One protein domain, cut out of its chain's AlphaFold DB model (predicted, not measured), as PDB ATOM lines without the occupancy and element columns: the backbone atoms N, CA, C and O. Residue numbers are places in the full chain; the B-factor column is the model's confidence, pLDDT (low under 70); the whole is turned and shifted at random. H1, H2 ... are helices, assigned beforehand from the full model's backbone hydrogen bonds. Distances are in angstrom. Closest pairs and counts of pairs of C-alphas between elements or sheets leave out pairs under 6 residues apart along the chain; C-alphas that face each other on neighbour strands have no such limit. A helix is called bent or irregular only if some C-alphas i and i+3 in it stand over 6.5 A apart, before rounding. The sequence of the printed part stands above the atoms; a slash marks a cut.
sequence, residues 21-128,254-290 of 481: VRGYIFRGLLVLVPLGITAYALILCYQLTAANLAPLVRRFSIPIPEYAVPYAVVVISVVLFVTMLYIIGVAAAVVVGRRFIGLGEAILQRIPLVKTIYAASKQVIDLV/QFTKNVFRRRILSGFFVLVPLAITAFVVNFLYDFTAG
ATOM      1  N   VAL A  21      25.624  17.982 -15.127       78.88
ATOM      2  CA  VAL A  21      24.409  18.637 -15.649       78.88
ATOM      3  C   VAL A  21      24.767  19.914 -16.404       78.88
ATOM      4  O   VAL A  21      24.323  20.107 -17.535       78.88
ATOM      5  N   ARG A  22      25.638  20.755 -15.831       73.06
ATOM      6  CA  ARG A  22      26.160  21.952 -16.498       73.06
ATOM      7  C   ARG A  22      26.821  21.594 -17.834       73.06
ATOM      8  O   ARG A  22      26.543  22.247 -18.833       73.06
ATOM      9  N   GLY A  23      27.644  20.545 -17.873       79.62
ATOM     10  CA  GLY A  23      28.278  20.062 -19.102       79.62
ATOM     11  C   GLY A  23      27.273  19.680 -20.194       79.62
ATOM     12  O   GLY A  23      27.451  20.077 -21.344       79.62
ATOM     13  N   TYR A  24      26.196  18.969 -19.849       87.19
ATOM     14  CA  TYR A  24      25.144  18.618 -20.809       87.19
ATOM     15  C   TYR A  24      24.332  19.828 -21.282       87.19
ATOM     16  O   TYR A  24      24.063  19.925 -22.476       87.19
ATOM     17  N   ILE A  25      24.012  20.779 -20.397       84.12
ATOM     18  CA  ILE A  25      23.324  22.025 -20.778       84.12
ATOM     19  C   ILE A  25      24.181  22.837 -21.756       84.12
ATOM     20  O   ILE A  25      23.675  23.261 -22.789       84.12
ATOM     21  N   PHE A  26      25.481  23.015 -21.483       79.00
ATOM     22  CA  PHE A  26      26.375  23.743 -22.390       79.00
ATOM     23  C   PHE A  26      26.521  23.050 -23.745       79.00
ATOM     24  O   PHE A  26      26.485  23.725 -24.767       79.00
ATOM     25  N   ARG A  27      26.634  21.716 -23.776       84.25
ATOM     26  CA  ARG A  27      26.662  20.951 -25.036       84.25
ATOM     27  C   ARG A  27      25.355  21.096 -25.815       84.25
ATOM     28  O   ARG A  27      25.397  21.342 -27.014       84.25
ATOM     29  N   GLY A  28      24.214  20.988 -25.131       84.00
ATOM     30  CA  GLY A  28      22.896  21.204 -25.726       84.00
ATOM     31  C   GLY A  28      22.758  22.612 -26.301       84.00
ATOM     32  O   GLY A  28      22.359  22.763 -27.449       84.00
ATOM     33  N   LEU A  29      23.175  23.638 -25.552       77.75
ATOM     34  CA  LEU A  29      23.178  25.029 -26.008       77.75
ATOM     35  C   LEU A  29      24.094  25.232 -27.224       77.75
ATOM     36  O   LEU A  29      23.699  25.900 -28.171       77.75
ATOM     37  N   LEU A  30      25.283  24.627 -27.231       78.88
ATOM     38  CA  LEU A  30      26.250  24.751 -28.328       78.88
ATOM     39  C   LEU A  30      25.702  24.174 -29.643       78.88
ATOM     40  O   LEU A  30      25.982  24.718 -30.704       78.88
ATOM     41  N   VAL A  31      24.868  23.130 -29.578       90.12
ATOM     42  CA  VAL A  31      24.156  22.581 -30.747       90.12
ATOM     43  C   VAL A  31      22.916  23.410 -31.098       90.12
ATOM     44  O   VAL A  31      22.655  23.678 -32.271       90.12
ATOM     45  N   LEU A  32      22.147  23.840 -30.095       86.75
ATOM     46  CA  LEU A  32      20.894  24.566 -30.299       86.75
ATOM     47  C   LEU A  32      21.095  25.998 -30.795       86.75
ATOM     48  O   LEU A  32      20.246  26.479 -31.533       86.75
ATOM     49  N   VAL A  33      22.180  26.683 -30.429       80.12
ATOM     50  CA  VAL A  33      22.414  28.074 -30.851       80.12
ATOM     51  C   VAL A  33      22.578  28.181 -32.374       80.12
ATOM     52  O   VAL A  33      21.805  28.924 -32.975       80.12
ATOM     53  N   PRO A  34      23.473  27.427 -33.046       81.75
ATOM     54  CA  PRO A  34      23.574  27.451 -34.506       81.75
ATOM     55  C   PRO A  34      22.280  27.015 -35.207       81.75
ATOM     56  O   PRO A  34      21.878  27.630 -36.196       81.75
ATOM     57  N   LEU A  35      21.595  25.989 -34.685       87.06
ATOM     58  CA  LEU A  35      20.308  25.534 -35.224       87.06
ATOM     59  C   LEU A  35      19.224  26.603 -35.072       87.06
ATOM     60  O   LEU A  35      18.471  26.846 -36.009       87.06
ATOM     61  N   GLY A  36      19.173  27.274 -33.924       83.50
ATOM     62  CA  GLY A  36      18.252  28.366 -33.635       83.50
ATOM     63  C   GLY A  36      18.508  29.579 -34.521       83.50
ATOM     64  O   GLY A  36      17.562  30.122 -35.079       83.50
ATOM     65  N   ILE A  37      19.775  29.956 -34.731       73.69
ATOM     66  CA  ILE A  37      20.163  31.014 -35.679       73.69
ATOM     67  C   ILE A  37      19.728  30.639 -37.100       73.69
ATOM     68  O   ILE A  37      19.148  31.464 -37.803       73.69
ATOM     69  N   THR A  38      19.951  29.390 -37.511       81.56
ATOM     70  CA  THR A  38      19.542  28.897 -38.835       81.56
ATOM     71  C   THR A  38      18.020  28.921 -38.987       81.56
ATOM     72  O   THR A  38      17.505  29.437 -39.977       81.56
ATOM     73  N   ALA A  39      17.282  28.430 -37.990       84.88
ATOM     74  CA  ALA A  39      15.824  28.459 -37.970       84.88
ATOM     75  C   ALA A  39      15.290  29.897 -37.998       84.88
ATOM     76  O   ALA A  39      14.380  30.193 -38.766       84.88
ATOM     77  N   TYR A  40      15.890  30.806 -37.227       79.56
ATOM     78  CA  TYR A  40      15.544  32.223 -37.237       79.56
ATOM     79  C   TYR A  40      15.786  32.858 -38.608       79.56
ATOM     80  O   TYR A  40      14.913  33.554 -39.117       79.56
ATOM     81  N   ALA A  41      16.925  32.580 -39.248       76.12
ATOM     82  CA  ALA A  41      17.214  33.069 -40.593       76.12
ATOM     83  C   ALA A  41      16.187  32.564 -41.623       76.12
ATOM     84  O   ALA A  41      15.738  33.334 -42.472       76.12
ATOM     85  N   LEU A  42      15.762  31.299 -41.524       78.94
ATOM     86  CA  LEU A  42      14.704  30.738 -42.370       78.94
ATOM     87  C   LEU A  42      13.344  31.395 -42.106       78.94
ATOM     88  O   LEU A  42      12.641  31.740 -43.056       78.94
ATOM     89  N   ILE A  43      12.991  31.617 -40.837       78.69
ATOM     90  CA  ILE A  43      11.769  32.332 -40.445       78.69
ATOM     91  C   ILE A  43      11.800  33.764 -40.981       78.69
ATOM     92  O   ILE A  43      10.802  34.223 -41.527       78.69
ATOM     93  N   LEU A  44      12.940  34.451 -40.902       77.69
ATOM     94  CA  LEU A  44      13.112  35.794 -41.443       77.69
ATOM     95  C   LEU A  44      12.925  35.809 -42.967       77.69
ATOM     96  O   LEU A  44      12.176  36.635 -43.485       77.69
ATOM     97  N   CYS A  45      13.538  34.865 -43.691       75.19
ATOM     98  CA  CYS A  45      13.345  34.726 -45.139       75.19
ATOM     99  C   CYS A  45      11.869  34.491 -45.486       75.19
ATOM    100  O   CYS A  45      11.341  35.107 -46.414       75.19
ATOM    101  N   TYR A  46      11.191  33.632 -44.719       77.69
ATOM    102  CA  TYR A  46       9.762  33.368 -44.855       77.69
ATOM    103  C   TYR A  46       8.921  34.625 -44.578       77.69
ATOM    104  O   TYR A  46       8.049  34.962 -45.369       77.69
ATOM    105  N   GLN A  47       9.195  35.368 -43.507       76.19
ATOM    106  CA  GLN A  47       8.446  36.579 -43.158       76.19
ATOM    107  C   GLN A  47       8.621  37.695 -44.196       76.19
ATOM    108  O   GLN A  47       7.647  38.356 -44.544       76.19
ATOM    109  N   LEU A  48       9.830  37.870 -44.737       73.19
ATOM    110  CA  LEU A  48      10.114  38.898 -45.745       73.19
ATOM    111  C   LEU A  48       9.500  38.587 -47.118       73.19
ATOM    112  O   LEU A  48       9.227  39.509 -47.885       73.19
ATOM    113  N   THR A  49       9.276  37.309 -47.440       75.62
ATOM    114  CA  THR A  49       8.755  36.882 -48.750       75.62
ATOM    115  C   THR A  49       7.360  36.259 -48.650       75.62
ATOM    116  O   THR A  49       6.388  36.816 -49.156       75.62
ATOM    117  N   ALA A  50       7.235  35.117 -47.973       64.06
ATOM    118  CA  ALA A  50       6.046  34.272 -47.926       64.06
ATOM    119  C   ALA A  50       4.810  34.977 -47.365       64.06
ATOM    120  O   ALA A  50       3.718  34.769 -47.887       64.06
ATOM    121  N   ALA A  51       4.961  35.801 -46.320       60.12
ATOM    122  CA  ALA A  51       3.828  36.450 -45.652       60.12
ATOM    123  C   ALA A  51       2.999  37.321 -46.617       60.12
ATOM    124  O   ALA A  51       1.777  37.372 -46.510       60.12
ATOM    125  N   ASN A  52       3.655  37.910 -47.619       63.66
ATOM    126  CA  ASN A  52       3.019  38.735 -48.647       63.66
ATOM    127  C   ASN A  52       2.597  37.932 -49.897       63.66
ATOM    128  O   ASN A  52       1.838  38.426 -50.727       63.66
ATOM    129  N   LEU A  53       3.082  36.694 -50.045       61.03
ATOM    130  CA  LEU A  53       2.939  35.855 -51.244       61.03
ATOM    131  C   LEU A  53       2.034  34.631 -51.047       61.03
ATOM    132  O   LEU A  53       1.556  34.069 -52.031       61.03
ATOM    133  N   ALA A  54       1.743  34.225 -49.809       64.62
ATOM    134  CA  ALA A  54       0.840  33.113 -49.505       64.62
ATOM    135  C   ALA A  54      -0.546  33.234 -50.179       64.62
ATOM    136  O   ALA A  54      -1.038  32.217 -50.680       64.62
ATOM    137  N   PRO A  55      -1.168  34.431 -50.286       67.81
ATOM    138  CA  PRO A  55      -2.416  34.593 -51.034       67.81
ATOM    139  C   PRO A  55      -2.236  34.321 -52.533       67.81
ATOM    140  O   PRO A  55      -3.103  33.723 -53.163       67.81
ATOM    141  N   LEU A  56      -1.092  34.714 -53.096       65.62
ATOM    142  CA  LEU A  56      -0.772  34.582 -54.514       65.62
ATOM    143  C   LEU A  56      -0.483  33.122 -54.899       65.62
ATOM    144  O   LEU A  56      -1.016  32.629 -55.888       65.62
ATOM    145  N   VAL A  57       0.293  32.399 -54.084       64.38
ATOM    146  CA  VAL A  57       0.592  30.968 -54.295       64.38
ATOM    147  C   VAL A  57      -0.678  30.119 -54.204       64.38
ATOM    148  O   VAL A  57      -0.889  29.243 -55.039       64.38
ATOM    149  N   ARG A  58      -1.572  30.418 -53.245       65.06
ATOM    150  CA  ARG A  58      -2.898  29.777 -53.163       65.06
ATOM    151  C   ARG A  58      -3.784  30.134 -54.360       65.06
ATOM    152  O   ARG A  58      -4.550  29.291 -54.816       65.06
ATOM    153  N   ARG A  59      -3.672  31.361 -54.884       67.94
ATOM    154  CA  ARG A  59      -4.444  31.843 -56.039       67.94
ATOM    155  C   ARG A  59      -4.021  31.204 -57.362       67.94
ATOM    156  O   ARG A  59      -4.878  31.024 -58.219       67.94
ATOM    157  N   PHE A  60      -2.743  30.873 -57.532       66.75
ATOM    158  CA  PHE A  60      -2.225  30.275 -58.768       66.75
ATOM    159  C   PHE A  60      -2.399  28.751 -58.862       66.75
ATOM    160  O   PHE A  60      -1.938  28.167 -59.837       66.75
ATOM    161  N   SER A  61      -3.091  28.116 -57.903       55.97
ATOM    162  CA  SER A  61      -3.598  26.734 -57.998       55.97
ATOM    163  C   SER A  61      -2.595  25.722 -58.566       55.97
ATOM    164  O   SER A  61      -2.947  24.896 -59.407       55.97
ATOM    165  N   ILE A  62      -1.334  25.775 -58.121       66.81
ATOM    166  CA  ILE A  62      -0.364  24.731 -58.462       66.81
ATOM    167  C   ILE A  62      -0.904  23.422 -57.856       66.81
ATOM    168  O   ILE A  62      -1.189  23.412 -56.655       66.81
ATOM    169  N   PRO A  63      -1.077  22.338 -58.634       72.06
ATOM    170  CA  PRO A  63      -1.578  21.061 -58.135       72.06
ATOM    171  C   PRO A  63      -0.487  20.366 -57.313       72.06
ATOM    172  O   PRO A  63       0.174  19.433 -57.762       72.06
ATOM    173  N   ILE A  64      -0.265  20.868 -56.102       74.62
ATOM    174  CA  ILE A  64       0.607  20.280 -55.091       74.62
ATOM    175  C   ILE A  64      -0.280  19.711 -53.985       74.62
ATOM    176  O   ILE A  64      -1.223  20.384 -53.565       74.62
ATOM    177  N   PRO A  65       0.004  18.495 -53.490       81.44
ATOM    178  CA  PRO A  65      -0.713  17.937 -52.350       81.44
ATOM    179  C   PRO A  65      -0.698  18.898 -51.154       81.44
ATOM    180  O   PRO A  65       0.325  19.530 -50.896       81.44
ATOM    181  N   GLU A  66      -1.790  18.989 -50.390       79.19
ATOM    182  CA  GLU A  66      -1.916  19.965 -49.289       79.19
ATOM    183  C   GLU A  66      -0.784  19.865 -48.255       79.19
ATOM    184  O   GLU A  66      -0.287  20.882 -47.772       79.19
ATOM    185  N   TYR A  67      -0.298  18.651 -47.978       81.69
ATOM    186  CA  TYR A  67       0.832  18.428 -47.072       81.69
ATOM    187  C   TYR A  67       2.162  18.986 -47.609       81.69
ATOM    188  O   TYR A  67       3.067  19.268 -46.827       81.69
ATOM    189  N   ALA A  68       2.302  19.147 -48.929       81.19
ATOM    190  CA  ALA A  68       3.503  19.661 -49.584       81.19
ATOM    191  C   ALA A  68       3.530  21.199 -49.646       81.19
ATOM    192  O   ALA A  68       4.593  21.790 -49.846       81.19
ATOM    193  N   VAL A  69       2.382  21.856 -49.445       77.19
ATOM    194  CA  VAL A  69       2.234  23.315 -49.562       77.19
ATOM    195  C   VAL A  69       3.176  24.082 -48.623       77.19
ATOM    196  O   VAL A  69       3.859  24.979 -49.116       77.19
ATOM    197  N   PRO A  70       3.312  23.755 -47.320       77.44
ATOM    198  CA  PRO A  70       4.228  24.484 -46.439       77.44
ATOM    199  C   PRO A  70       5.688  24.408 -46.905       77.44
ATOM    200  O   PRO A  70       6.396  25.413 -46.893       77.44
ATOM    201  N   TYR A  71       6.126  23.240 -47.384       81.12
ATOM    202  CA  TYR A  71       7.485  23.040 -47.894       81.12
ATOM    203  C   TYR A  71       7.718  23.805 -49.198       81.12
ATOM    204  O   TYR A  71       8.735  24.483 -49.341       81.12
ATOM    205  N   ALA A  72       6.759  23.747 -50.128       78.56
ATOM    206  CA  ALA A  72       6.817  24.494 -51.378       78.56
ATOM    207  C   ALA A  72       6.898  26.003 -51.117       78.56
ATOM    208  O   ALA A  72       7.718  26.684 -51.729       78.56
ATOM    209  N   VAL A  73       6.115  26.515 -50.160       77.50
ATOM    210  CA  VAL A  73       6.169  27.924 -49.754       77.50
ATOM    211  C   VAL A  73       7.559  28.289 -49.236       77.50
ATOM    212  O   VAL A  73       8.112  29.281 -49.694       77.50
ATOM    213  N   VAL A  74       8.169  27.483 -48.360       78.94
ATOM    214  CA  VAL A  74       9.529  27.753 -47.851       78.94
ATOM    215  C   VAL A  74      10.565  27.777 -48.981       78.94
ATOM    216  O   VAL A  74      11.375  28.701 -49.046       78.94
ATOM    217  N   VAL A  75      10.537  26.802 -49.894       82.44
ATOM    218  CA  VAL A  75      11.489  26.742 -51.018       82.44
ATOM    219  C   VAL A  75      11.311  27.937 -51.953       82.44
ATOM    220  O   VAL A  75      12.290  28.608 -52.285       82.44
ATOM    221  N   ILE A  76      10.070  28.247 -52.336       80.56
ATOM    222  CA  ILE A  76       9.743  29.412 -53.170       80.56
ATOM    223  C   ILE A  76      10.208  30.696 -52.479       80.56
ATOM    224  O   ILE A  76      10.819  31.548 -53.118       80.56
ATOM    225  N   SER A  77       9.996  30.814 -51.170       79.94
ATOM    226  CA  SER A  77      10.452  31.945 -50.366       79.94
ATOM    227  C   SER A  77      11.960  32.136 -50.391       79.94
ATOM    228  O   SER A  77      12.420  33.252 -50.605       79.94
ATOM    229  N   VAL A  78      12.742  31.067 -50.230       83.19
ATOM    230  CA  VAL A  78      14.208  31.150 -50.311       83.19
ATOM    231  C   VAL A  78      14.649  31.582 -51.711       83.19
ATOM    232  O   VAL A  78      15.478  32.483 -51.838       83.19
ATOM    233  N   VAL A  79      14.072  31.000 -52.766       85.75
ATOM    234  CA  VAL A  79      14.402  31.359 -54.158       85.75
ATOM    235  C   VAL A  79      14.062  32.820 -54.448       85.75
ATOM    236  O   VAL A  79      14.883  33.549 -55.006       85.75
ATOM    237  N   LEU A  80      12.877  33.274 -54.042       84.06
ATOM    238  CA  LEU A  80      12.451  34.660 -54.212       84.06
ATOM    239  C   LEU A  80      13.303  35.617 -53.387       84.06
ATOM    240  O   LEU A  80      13.655  36.677 -53.891       84.06
ATOM    241  N   PHE A  81      13.691  35.242 -52.170       85.06
ATOM    242  CA  PHE A  81      14.581  36.048 -51.342       85.06
ATOM    243  C   PHE A  81      15.948  36.225 -52.010       85.06
ATOM    244  O   PHE A  81      16.407  37.352 -52.180       85.06
ATOM    245  N   VAL A  82      16.568  35.139 -52.482       87.06
ATOM    246  CA  VAL A  82      17.843  35.195 -53.222       87.06
ATOM    247  C   VAL A  82      17.703  36.014 -54.509       87.06
ATOM    248  O   VAL A  82      18.584  36.811 -54.837       87.06
ATOM    249  N   THR A  83      16.583  35.872 -55.217       87.75
ATOM    250  CA  THR A  83      16.285  36.650 -56.428       87.75
ATOM    251  C   THR A  83      16.117  38.136 -56.108       87.75
ATOM    252  O   THR A  83      16.667  38.981 -56.808       87.75
ATOM    253  N   MET A  84      15.423  38.472 -55.021       86.62
ATOM    254  CA  MET A  84      15.265  39.839 -54.530       86.62
ATOM    255  C   MET A  84      16.622  40.449 -54.174       86.62
ATOM    256  O   MET A  84      16.922  41.550 -54.627       86.62
ATOM    257  N   LEU A  85      17.474  39.722 -53.441       88.56
ATOM    258  CA  LEU A  85      18.847  40.152 -53.160       88.56
ATOM    259  C   LEU A  85      19.623  40.410 -54.453       88.56
ATOM    260  O   LEU A  85      20.279  41.439 -54.583       88.56
ATOM    261  N   TYR A  86      19.518  39.520 -55.439       88.12
ATOM    262  CA  TYR A  86      20.164  39.718 -56.731       88.12
ATOM    263  C   TYR A  86      19.655  40.979 -57.448       88.12
ATOM    264  O   TYR A  86      20.467  41.766 -57.931       88.12
ATOM    265  N   ILE A  87      18.338  41.207 -57.486       88.75
ATOM    266  CA  ILE A  87      17.726  42.387 -58.118       88.75
ATOM    267  C   ILE A  87      18.163  43.674 -57.411       88.75
ATOM    268  O   ILE A  87      18.597  44.607 -58.083       88.75
ATOM    269  N   ILE A  88      18.104  43.719 -56.075       87.94
ATOM    270  CA  ILE A  88      18.580  44.867 -55.284       87.94
ATOM    271  C   ILE A  88      20.067  45.102 -55.559       87.94
ATOM    272  O   ILE A  88      20.485  46.236 -55.760       87.94
ATOM    273  N   GLY A  89      20.861  44.035 -55.639       85.06
ATOM    274  CA  GLY A  89      22.276  44.099 -55.978       85.06
ATOM    275  C   GLY A  89      22.562  44.658 -57.368       85.06
ATOM    276  O   GLY A  89      23.452  45.489 -57.538       85.06
ATOM    277  N   VAL A  90      21.789  44.238 -58.371       87.25
ATOM    278  CA  VAL A  90      21.851  44.801 -59.726       87.25
ATOM    279  C   VAL A  90      21.440  46.272 -59.710       87.25
ATOM    280  O   VAL A  90      22.135  47.096 -60.300       87.25
ATOM    281  N   ALA A  91      20.369  46.628 -59.001       87.06
ATOM    282  CA  ALA A  91      19.938  48.014 -58.856       87.06
ATOM    283  C   ALA A  91      21.023  48.875 -58.185       87.06
ATOM    284  O   ALA A  91      21.318  49.967 -58.665       87.06
ATOM    285  N   ALA A  92      21.682  48.360 -57.146       82.50
ATOM    286  CA  ALA A  92      22.795  49.021 -56.469       82.50
ATOM    287  C   ALA A  92      24.033  49.197 -57.366       82.50
ATOM    288  O   ALA A  92      24.815  50.119 -57.153       82.50
ATOM    289  N   ALA A  93      24.207  48.358 -58.389       79.62
ATOM    290  CA  ALA A  93      25.284  48.511 -59.366       79.62
ATOM    291  C   ALA A  93      24.976  49.584 -60.432       79.62
ATOM    292  O   ALA A  93      25.888  50.219 -60.963       79.62
ATOM    293  N   VAL A  94      23.698  49.817 -60.752       87.25
ATOM    294  CA  VAL A  94      23.279  50.766 -61.798       87.25
ATOM    295  C   VAL A  94      23.114  52.180 -61.227       87.25
ATOM    296  O   VAL A  94      22.601  52.375 -60.129       87.25
ATOM    297  N   VAL A  95      23.512  53.210 -61.987       81.56
ATOM    298  CA  VAL A  95      23.454  54.632 -61.567       81.56
ATOM    299  C   VAL A  95      22.058  55.049 -61.093       81.56
ATOM    300  O   VAL A  95      21.923  55.689 -60.053       81.56
ATOM    301  N   VAL A  96      21.016  54.670 -61.836       88.00
ATOM    302  CA  VAL A  96      19.625  54.997 -61.490       88.00
ATOM    303  C   VAL A  96      19.221  54.351 -60.165       88.00
ATOM    304  O   VAL A  96      18.662  55.027 -59.306       88.00
ATOM    305  N   GLY A  97      19.549  53.074 -59.959       82.19
ATOM    306  CA  GLY A  97      19.218  52.385 -58.714       82.19
ATOM    307  C   GLY A  97      19.979  52.953 -57.514       82.19
ATOM    308  O   GLY A  97      19.368  53.173 -56.471       82.19
ATOM    309  N   ARG A  98      21.257  53.331 -57.679       82.56
ATOM    310  CA  ARG A  98      22.016  54.062 -56.643       82.56
ATOM    311  C   ARG A  98      21.332  55.361 -56.217       82.56
ATOM    312  O   ARG A  98      21.290  55.653 -55.026       82.56
ATOM    313  N   ARG A  99      20.751  56.117 -57.158       86.00
ATOM    314  CA  ARG A  99      19.992  57.341 -56.835       86.00
ATOM    315  C   ARG A  99      18.735  57.050 -56.018       86.00
ATOM    316  O   ARG A  99      18.481  57.760 -55.051       86.00
ATOM    317  N   PHE A 100      17.970  56.017 -56.372       86.50
ATOM    318  CA  PHE A 100      16.776  55.631 -55.610       86.50
ATOM    319  C   PHE A 100      17.115  55.152 -54.199       86.50
ATOM    320  O   PHE A 100      16.457  55.561 -53.244       86.50
ATOM    321  N   ILE A 101      18.162  54.334 -54.062       85.19
ATOM    322  CA  ILE A 101      18.655  53.894 -52.754       85.19
ATOM    323  C   ILE A 101      19.054  55.118 -51.927       85.19
ATOM    324  O   ILE A 101      18.538  55.287 -50.828       85.19
ATOM    325  N   GLY A 102      19.865  56.025 -52.482       84.75
ATOM    326  CA  GLY A 102      20.287  57.248 -51.792       84.75
ATOM    327  C   GLY A 102      19.129  58.165 -51.380       84.75
ATOM    328  O   GLY A 102      19.171  58.763 -50.306       84.75
ATOM    329  N   LEU A 103      18.057  58.245 -52.177       88.69
ATOM    330  CA  LEU A 103      16.839  58.966 -51.792       88.69
ATOM    331  C   LEU A 103      16.173  58.322 -50.566       88.69
ATOM    332  O   LEU A 103      15.797  59.025 -49.630       88.69
ATOM    333  N   GLY A 104      16.056  56.991 -50.554       85.88
ATOM    334  CA  GLY A 104      15.539  56.239 -49.409       85.88
ATOM    335  C   GLY A 104      16.395  56.428 -48.155       85.88
ATOM    336  O   GLY A 104      15.862  56.686 -47.075       85.88
ATOM    337  N   GLU A 105      17.720  56.393 -48.303       86.62
ATOM    338  CA  GLU A 105      18.659  56.682 -47.214       86.62
ATOM    339  C   GLU A 105      18.458  58.096 -46.660       86.62
ATOM    340  O   GLU A 105      18.375  58.277 -45.445       86.62
ATOM    341  N   ALA A 106      18.308  59.097 -47.531       87.56
ATOM    342  CA  ALA A 106      18.072  60.477 -47.119       87.56
ATOM    343  C   ALA A 106      16.762  60.636 -46.332       87.56
ATOM    344  O   ALA A 106      16.702  61.428 -45.391       87.56
ATOM    345  N   ILE A 107      15.717  59.876 -46.679       86.00
ATOM    346  CA  ILE A 107      14.458  59.850 -45.922       86.00
ATOM    347  C   ILE A 107      14.691  59.253 -44.530       86.00
ATOM    348  O   ILE A 107      14.317  59.871 -43.533       86.00
ATOM    349  N   LEU A 108      15.352  58.095 -44.439       82.44
ATOM    350  CA  LEU A 108      15.634  57.434 -43.158       82.44
ATOM    351  C   LEU A 108      16.490  58.301 -42.233       82.44
ATOM    352  O   LEU A 108      16.233  58.370 -41.032       82.44
ATOM    353  N   GLN A 109      17.468  59.016 -42.788       81.62
ATOM    354  CA  GLN A 109      18.332  59.909 -42.019       81.62
ATOM    355  C   GLN A 109      17.612  61.143 -41.456       81.62
ATOM    356  O   GLN A 109      18.107  61.756 -40.507       81.62
ATOM    357  N   ARG A 110      16.441  61.508 -41.992       84.19
ATOM    358  CA  ARG A 110      15.620  62.601 -41.450       84.19
ATOM    359  C   ARG A 110      14.806  62.189 -40.232       84.19
ATOM    360  O   ARG A 110      14.418  63.063 -39.460       84.19
ATOM    361  N   ILE A 111      14.551  60.895 -40.041       78.81
ATOM    362  CA  ILE A 111      13.742  60.408 -38.925       78.81
ATOM    363  C   ILE A 111      14.639  60.310 -37.671       78.81
ATOM    364  O   ILE A 111      15.628  59.563 -37.675       78.81
ATOM    365  N   PRO A 112      14.345  61.054 -36.584       68.56
ATOM    366  CA  PRO A 112      15.077  60.938 -35.322       68.56
ATOM    367  C   PRO A 112      15.052  59.499 -34.793       68.56
ATOM    368  O   PRO A 112      14.095  58.773 -35.043       68.56
ATOM    369  N   LEU A 113      16.095  59.084 -34.061       73.50
ATOM    370  CA  LEU A 113      16.333  57.709 -33.572       73.50
ATOM    371  C   LEU A 113      16.624  56.675 -34.680       73.50
ATOM    372  O   LEU A 113      17.644  55.987 -34.617       73.50
ATOM    373  N   VAL A 114      15.807  56.637 -35.735       78.94
ATOM    374  CA  VAL A 114      15.998  55.804 -36.936       78.94
ATOM    375  C   VAL A 114      17.342  56.098 -37.591       78.94
ATOM    376  O   VAL A 114      18.093  55.167 -37.878       78.94
ATOM    377  N   LYS A 115      17.698  57.381 -37.742       80.31
ATOM    378  CA  LYS A 115      18.993  57.786 -38.303       80.31
ATOM    379  C   LYS A 115      20.189  57.207 -37.542       80.31
ATOM    380  O   LYS A 115      21.181  56.858 -38.167       80.31
ATOM    381  N   THR A 116      20.094  57.080 -36.216       74.69
ATOM    382  CA  THR A 116      21.182  56.570 -35.368       74.69
ATOM    383  C   THR A 116      21.386  55.077 -35.603       74.69
ATOM    384  O   THR A 116      22.511  54.628 -35.801       74.69
ATOM    385  N   ILE A 117      20.290  54.316 -35.651       77.62
ATOM    386  CA  ILE A 117      20.313  52.867 -35.892       77.62
ATOM    387  C   ILE A 117      20.739  52.566 -37.333       77.62
ATOM    388  O   ILE A 117      21.568  51.685 -37.569       77.62
ATOM    389  N   TYR A 118      20.205  53.315 -38.303       81.50
ATOM    390  CA  TYR A 118      20.592  53.196 -39.708       81.50
ATOM    391  C   TYR A 118      22.076  53.515 -39.893       81.50
ATOM    392  O   TYR A 118      22.794  52.725 -40.490       81.50
ATOM    393  N   ALA A 119      22.570  54.623 -39.328       76.19
ATOM    394  CA  ALA A 119      23.980  54.991 -39.423       76.19
ATOM    395  C   ALA A 119      24.896  53.938 -38.784       76.19
ATOM    396  O   ALA A 119      25.868  53.536 -39.414       76.19
ATOM    397  N   ALA A 120      24.570  53.445 -37.585       68.12
ATOM    398  CA  ALA A 120      25.367  52.420 -36.910       68.12
ATOM    399  C   ALA A 120      25.407  51.101 -37.701       68.12
ATOM    400  O   ALA A 120      26.478  50.548 -37.941       68.12
ATOM    401  N   SER A 121      24.252  50.613 -38.167       72.56
ATOM    402  CA  SER A 121      24.197  49.396 -38.990       72.56
ATOM    403  C   SER A 121      24.906  49.579 -40.334       72.56
ATOM    404  O   SER A 121      25.659  48.704 -40.757       72.56
ATOM    405  N   LYS A 122      24.734  50.735 -40.984       76.81
ATOM    406  CA  LYS A 122      25.396  51.057 -42.248       76.81
ATOM    407  C   LYS A 122      26.913  51.143 -42.101       76.81
ATOM    408  O   LYS A 122      27.608  50.657 -42.984       76.81
ATOM    409  N   GLN A 123      27.423  51.677 -40.990       66.88
ATOM    410  CA  GLN A 123      28.860  51.714 -40.691       66.88
ATOM    411  C   GLN A 123      29.466  50.308 -40.613       66.88
ATOM    412  O   GLN A 123      30.497  50.061 -41.230       66.88
ATOM    413  N   VAL A 124      28.802  49.372 -39.925       65.44
ATOM    414  CA  VAL A 124      29.257  47.970 -39.853       65.44
ATOM    415  C   VAL A 124      29.268  47.317 -41.238       65.44
ATOM    416  O   VAL A 124      30.150  46.526 -41.544       65.44
ATOM    417  N   ILE A 125      28.308  47.652 -42.101       69.94
ATOM    418  CA  ILE A 125      28.253  47.112 -43.463       69.94
ATOM    419  C   ILE A 125      29.308  47.734 -44.380       69.94
ATOM    420  O   ILE A 125      29.958  47.013 -45.135       69.94
ATOM    421  N   ASP A 126      29.511  49.047 -44.300       65.44
ATOM    422  CA  ASP A 126      30.546  49.747 -45.064       65.44
ATOM    423  C   ASP A 126      31.959  49.278 -44.633       65.44
ATOM    424  O   ASP A 126      32.881  49.287 -45.448       65.44
ATOM    425  N   LEU A 127      32.111  48.764 -43.401       60.12
ATOM    426  CA  LEU A 127      33.312  48.065 -42.924       60.12
ATOM    427  C   LEU A 127      33.530  46.694 -43.583       60.12
ATOM    428  O   LEU A 127      34.648  46.211 -43.583       60.12
ATOM    429  N   VAL A 128      32.516  46.046 -44.155       62.72
ATOM    430  CA  VAL A 128      32.670  44.738 -44.827       62.72
ATOM    431  C   VAL A 128      32.678  44.882 -46.355       62.72
ATOM    432  O   VAL A 128      33.230  44.034 -47.056       62.72
ATOM    433  N   GLN A 254      34.383  31.081 -63.292       76.50
ATOM    434  CA  GLN A 254      34.837  31.888 -62.154       76.50
ATOM    435  C   GLN A 254      34.385  33.341 -62.296       76.50
ATOM    436  O   GLN A 254      33.975  33.954 -61.313       76.50
ATOM    437  N   PHE A 255      34.410  33.880 -63.516       73.94
ATOM    438  CA  PHE A 255      33.931  35.225 -63.797       73.94
ATOM    439  C   PHE A 255      32.428  35.360 -63.516       73.94
ATOM    440  O   PHE A 255      32.028  36.201 -62.710       73.94
ATOM    441  N   THR A 256      31.586  34.499 -64.102       76.94
ATOM    442  CA  THR A 256      30.127  34.561 -63.906       76.94
ATOM    443  C   THR A 256      29.729  34.308 -62.452       76.94
ATOM    444  O   THR A 256      28.902  35.045 -61.911       76.94
ATOM    445  N   LYS A 257      30.364  33.339 -61.777       80.06
ATOM    446  CA  LYS A 257      30.163  33.071 -60.345       80.06
ATOM    447  C   LYS A 257      30.522  34.282 -59.486       80.06
ATOM    448  O   LYS A 257      29.761  34.623 -58.582       80.06
ATOM    449  N   ASN A 258      31.638  34.953 -59.770       77.38
ATOM    450  CA  ASN A 258      32.061  36.129 -59.010       77.38
ATOM    451  C   ASN A 258      31.116  37.314 -59.223       77.38
ATOM    452  O   ASN A 258      30.741  37.965 -58.249       77.38
ATOM    453  N   VAL A 259      30.664  37.550 -60.458       78.62
ATOM    454  CA  VAL A 259      29.674  38.594 -60.765       78.62
ATOM    455  C   VAL A 259      28.348  38.323 -60.046       78.62
ATOM    456  O   VAL A 259      27.781  39.230 -59.435       78.62
ATOM    457  N   PHE A 260      27.863  37.079 -60.073       82.38
ATOM    458  CA  PHE A 260      26.632  36.687 -59.385       82.38
ATOM    459  C   PHE A 260      26.748  36.830 -57.863       82.38
ATOM    460  O   PHE A 260      25.922  37.503 -57.243       82.38
ATOM    461  N   ARG A 261      27.814  36.271 -57.270       80.06
ATOM    462  CA  ARG A 261      28.117  36.372 -55.833       80.06
ATOM    463  C   ARG A 261      28.174  37.830 -55.389       80.06
ATOM    464  O   ARG A 261      27.558  38.189 -54.391       80.06
ATOM    465  N   ARG A 262      28.875  38.676 -56.146       79.38
ATOM    466  CA  ARG A 262      29.030  40.099 -55.837       79.38
ATOM    467  C   ARG A 262      27.696  40.836 -55.847       79.38
ATOM    468  O   ARG A 262      27.436  41.592 -54.924       79.38
ATOM    469  N   ARG A 263      26.840  40.584 -56.844       85.00
ATOM    470  CA  ARG A 263      25.502  41.194 -56.908       85.00
ATOM    471  C   ARG A 263      24.658  40.795 -55.699       85.00
ATOM    472  O   ARG A 263      24.121  41.677 -55.043       85.00
ATOM    473  N   ILE A 264      24.605  39.512 -55.339       85.88
ATOM    474  CA  ILE A 264      23.871  39.073 -54.139       85.88
ATOM    475  C   ILE A 264      24.417  39.737 -52.876       85.88
ATOM    476  O   ILE A 264      23.629  40.233 -52.076       85.88
ATOM    477  N   LEU A 265      25.742  39.774 -52.703       81.56
ATOM    478  CA  LEU A 265      26.366  40.412 -51.543       81.56
ATOM    479  C   LEU A 265      26.018  41.899 -51.475       81.56
ATOM    480  O   LEU A 265      25.554  42.355 -50.439       81.56
ATOM    481  N   SER A 266      26.149  42.643 -52.575       81.94
ATOM    482  CA  SER A 266      25.740  44.051 -52.623       81.94
ATOM    483  C   SER A 266      24.261  44.239 -52.285       81.94
ATOM    484  O   SER A 266      23.917  45.139 -51.527       81.94
ATOM    485  N   GLY A 267      23.377  43.371 -52.787       85.44
ATOM    486  CA  GLY A 267      21.959  43.417 -52.435       85.44
ATOM    487  C   GLY A 267      21.694  43.127 -50.961       85.44
ATOM    488  O   GLY A 267      20.909  43.827 -50.328       85.44
ATOM    489  N   PHE A 268      22.392  42.142 -50.394       85.69
ATOM    490  CA  PHE A 268      22.350  41.817 -48.969       85.69
ATOM    491  C   PHE A 268      22.821  42.995 -48.114       85.69
ATOM    492  O   PHE A 268      22.127  43.393 -47.184       85.69
ATOM    493  N   PHE A 269      23.943  43.615 -48.469       82.81
ATOM    494  CA  PHE A 269      24.500  44.759 -47.755       82.81
ATOM    495  C   PHE A 269      23.631  46.021 -47.849       82.81
ATOM    496  O   PHE A 269      23.611  46.820 -46.917       82.81
ATOM    497  N   VAL A 270      22.861  46.194 -48.922       85.06
ATOM    498  CA  VAL A 270      21.825  47.239 -48.984       85.06
ATOM    499  C   VAL A 270      20.624  46.877 -48.104       85.06
ATOM    500  O   VAL A 270      20.092  47.736 -47.404       85.06
ATOM    501  N   LEU A 271      20.199  45.611 -48.104       85.44
ATOM    502  CA  LEU A 271      19.008  45.166 -47.379       85.44
ATOM    503  C   LEU A 271      19.207  45.124 -45.857       85.44
ATOM    504  O   LEU A 271      18.280  45.455 -45.127       85.44
ATOM    505  N   VAL A 272      20.379  44.720 -45.363       85.31
ATOM    506  CA  VAL A 272      20.616  44.485 -43.926       85.31
ATOM    507  C   VAL A 272      20.392  45.736 -43.065       85.31
ATOM    508  O   VAL A 272      19.608  45.637 -42.122       85.31
ATOM    509  N   PRO A 273      20.984  46.912 -43.357       84.25
ATOM    510  CA  PRO A 273      20.718  48.128 -42.590       84.25
ATOM    511  C   PRO A 273      19.237  48.499 -42.595       84.25
ATOM    512  O   PRO A 273      18.673  48.788 -41.544       84.25
ATOM    513  N   LEU A 274      18.579  48.407 -43.757       85.44
ATOM    514  CA  LEU A 274      17.145  48.674 -43.896       85.44
ATOM    515  C   LEU A 274      16.305  47.711 -43.050       85.44
ATOM    516  O   LEU A 274      15.382  48.142 -42.364       85.44
ATOM    517  N   ALA A 275      16.642  46.421 -43.064       82.19
ATOM    518  CA  ALA A 275      15.960  45.391 -42.292       82.19
ATOM    519  C   ALA A 275      16.162  45.586 -40.785       82.19
ATOM    520  O   ALA A 275      15.199  45.481 -40.033       82.19
ATOM    521  N   ILE A 276      17.377  45.927 -40.340       80.50
ATOM    522  CA  ILE A 276      17.662  46.263 -38.938       80.50
ATOM    523  C   ILE A 276      16.866  47.503 -38.530       80.50
ATOM    524  O   ILE A 276      16.229  47.511 -37.482       80.50
ATOM    525  N   THR A 277      16.857  48.542 -39.362       81.62
ATOM    526  CA  THR A 277      16.079  49.751 -39.100       81.62
ATOM    527  C   THR A 277      14.587  49.449 -38.994       81.62
ATOM    528  O   THR A 277      13.964  49.854 -38.017       81.62
ATOM    529  N   ALA A 278      14.020  48.700 -39.942       81.50
ATOM    530  CA  ALA A 278      12.621  48.286 -39.903       81.50
ATOM    531  C   ALA A 278      12.315  47.424 -38.670       81.50
ATOM    532  O   ALA A 278      11.311  47.650 -38.003       81.50
ATOM    533  N   PHE A 279      13.203  46.489 -38.323       82.25
ATOM    534  CA  PHE A 279      13.092  45.671 -37.117       82.25
ATOM    535  C   PHE A 279      13.044  46.535 -35.858       82.25
ATOM    536  O   PHE A 279      12.153  46.342 -35.039       82.25
ATOM    537  N   VAL A 280      13.952  47.504 -35.702       76.81
ATOM    538  CA  VAL A 280      13.950  48.357 -34.507       76.81
ATOM    539  C   VAL A 280      12.736  49.283 -34.488       76.81
ATOM    540  O   VAL A 280      12.151  49.473 -33.429       76.81
ATOM    541  N   VAL A 281      12.310  49.824 -35.632       76.44
ATOM    542  CA  VAL A 281      11.075  50.624 -35.709       76.44
ATOM    543  C   VAL A 281       9.861  49.793 -35.293       76.44
ATOM    544  O   VAL A 281       9.082  50.253 -34.463       76.44
ATOM    545  N   ASN A 282       9.732  48.567 -35.804       76.62
ATOM    546  CA  ASN A 282       8.656  47.654 -35.421       76.62
ATOM    547  C   ASN A 282       8.752  47.268 -33.945       76.62
ATOM    548  O   ASN A 282       7.756  47.325 -33.242       76.62
ATOM    549  N   PHE A 283       9.951  46.972 -33.443       80.12
ATOM    550  CA  PHE A 283      10.170  46.689 -32.030       80.12
ATOM    551  C   PHE A 283       9.735  47.862 -31.146       80.12
ATOM    552  O   PHE A 283       9.045  47.657 -30.154       80.12
ATOM    553  N   LEU A 284      10.106  49.093 -31.507       73.31
ATOM    554  CA  LEU A 284       9.682  50.289 -30.784       73.31
ATOM    555  C   LEU A 284       8.168  50.473 -30.876       73.31
ATOM    556  O   LEU A 284       7.538  50.766 -29.867       73.31
ATOM    557  N   TYR A 285       7.565  50.266 -32.045       74.75
ATOM    558  CA  TYR A 285       6.114  50.305 -32.204       74.75
ATOM    559  C   TYR A 285       5.419  49.265 -31.314       74.75
ATOM    560  O   TYR A 285       4.551  49.629 -30.526       74.75
ATOM    561  N   ASP A 286       5.845  48.008 -31.351       76.31
ATOM    562  CA  ASP A 286       5.262  46.912 -30.571       76.31
ATOM    563  C   ASP A 286       5.466  47.109 -29.063       76.31
ATOM    564  O   ASP A 286       4.565  46.850 -28.262       76.31
ATOM    565  N   PHE A 287       6.638  47.609 -28.663       71.81
ATOM    566  CA  PHE A 287       6.938  47.946 -27.273       71.81
ATOM    567  C   PHE A 287       6.080  49.110 -26.769       71.81
ATOM    568  O   PHE A 287       5.720  49.142 -25.594       71.81
ATOM    569  N   THR A 288       5.739  50.050 -27.651       69.38
ATOM    570  CA  THR A 288       5.023  51.273 -27.293       69.38
ATOM    571  C   THR A 288       3.533  51.146 -27.591       69.38
ATOM    572  O   THR A 288       2.750  50.929 -26.675       69.38
ATOM    573  N   ALA A 289       3.114  51.207 -28.856       66.12
ATOM    574  CA  ALA A 289       1.712  51.101 -29.261       66.12
ATOM    575  C   ALA A 289       1.070  49.795 -28.764       66.12
ATOM    576  O   ALA A 289      -0.020  49.828 -28.200       66.12
ATOM    577  N   GLY A 290       1.779  48.665 -28.879       66.62
ATOM    578  CA  GLY A 290       1.272  47.352 -28.462       66.62
ATOM    579  C   GLY A 290       1.122  47.166 -26.945       66.62
ATOM    580  O   GLY A 290       0.410  46.267 -26.504       66.62
TER     581      GLY A 290
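AT A GLANCE: This is residues 21 to 128 and 254 to 290 of the 481 residues of a protein of Candidatus Hydrogenedentes bacterium (UniProt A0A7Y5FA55). One long helix, H2, stands as a post with helices branching off it in a loose arrangement: residues 42 to 57 of H1 cross it at residues 73 to 81, H5a crosses it farther along at residues 82 to 93, and H3 turns off its far end at a corner and leads to H4, which packs on H5b. Residues 21 to 41 of H1 stick out as a long arm, and two further stretches stick out too: residues 254 to 259 of H5, and residues 282 to 290, of which 282 to 288 belong to H5. The printed part has 145 residues with five named helices, H1 to H5 in that order, and no named strand; 131 of the residues are in these helices, and the class is all helix. The whole is loose, with a radius of gyration of the C-alphas of 18.8 A and spans of 48 by 45 by 45 A.

IN THESE COORDINATES: Find C-alpha 21 at (24.409, 18.637, -15.649); from there H1 runs 51.4 A to residue 59, irregular where C-alphas 52 and 55 are 7.2 A apart, with a kink of 63 degrees near residue 52. H2, residues 66 to 93, 40.7 A, is only just irregular: C-alphas 67 and 70 are 7.0 A apart. H3 is residues 95 to 110 and H4 residues 114 to 126. H5, residues 254 to 288, was assigned as one helix by its hydrogen bonds but is bent, C-alphas 270 and 273 being 6.5 A apart; its arms are H5a, residues 254 to 270, and H5b, residues 273 to 288, ending at C-alpha 288 (5.023, 51.273, -27.293).

HOW THE PARTS SIT: Begin at the hub, H2. Its residues 73 to 81 touch H1 about perpendicular, 84 degrees, closest at the C-alphas of Thr 49 and Ser 77, 5.5 A. Its residues 82 to 93 touch H5a at 86 degrees, closest at the C-alphas of Gly 89 and Gly 267, 3.6 A. H2 and H3 touch only at the corner, closest at the C-alphas of Ala 91 and Gly 97, 4.4 A; so do H3 and H4, at Gln 109 and Lys 115, 4.3 A. H4 touches H5b at a shallow tilt of 31 degrees, opposite ways, closest at the C-alphas of Ser 121 and Pro 273, 5.2 A. H1 is apart from H3, H4 and both arms of H5. Each O i to N i+4 pair is within hydrogen-bond range in H3, H4, H5a and H5b, against 29 of 35 in H1 and 22 of 24 in H2.

THE WHOLE: The C-alphas farthest apart, of Val 21 and Val 96, are 58.7 A apart. Residues 129 to 253 are not printed, and C-alphas 128 and 254 are 21.7 A apart across the cut. Of the links printed whole, none is long. Look for pLDDT under 70 at residues 50 to 62, 112, 120, 123 to 128 and 288 to 290.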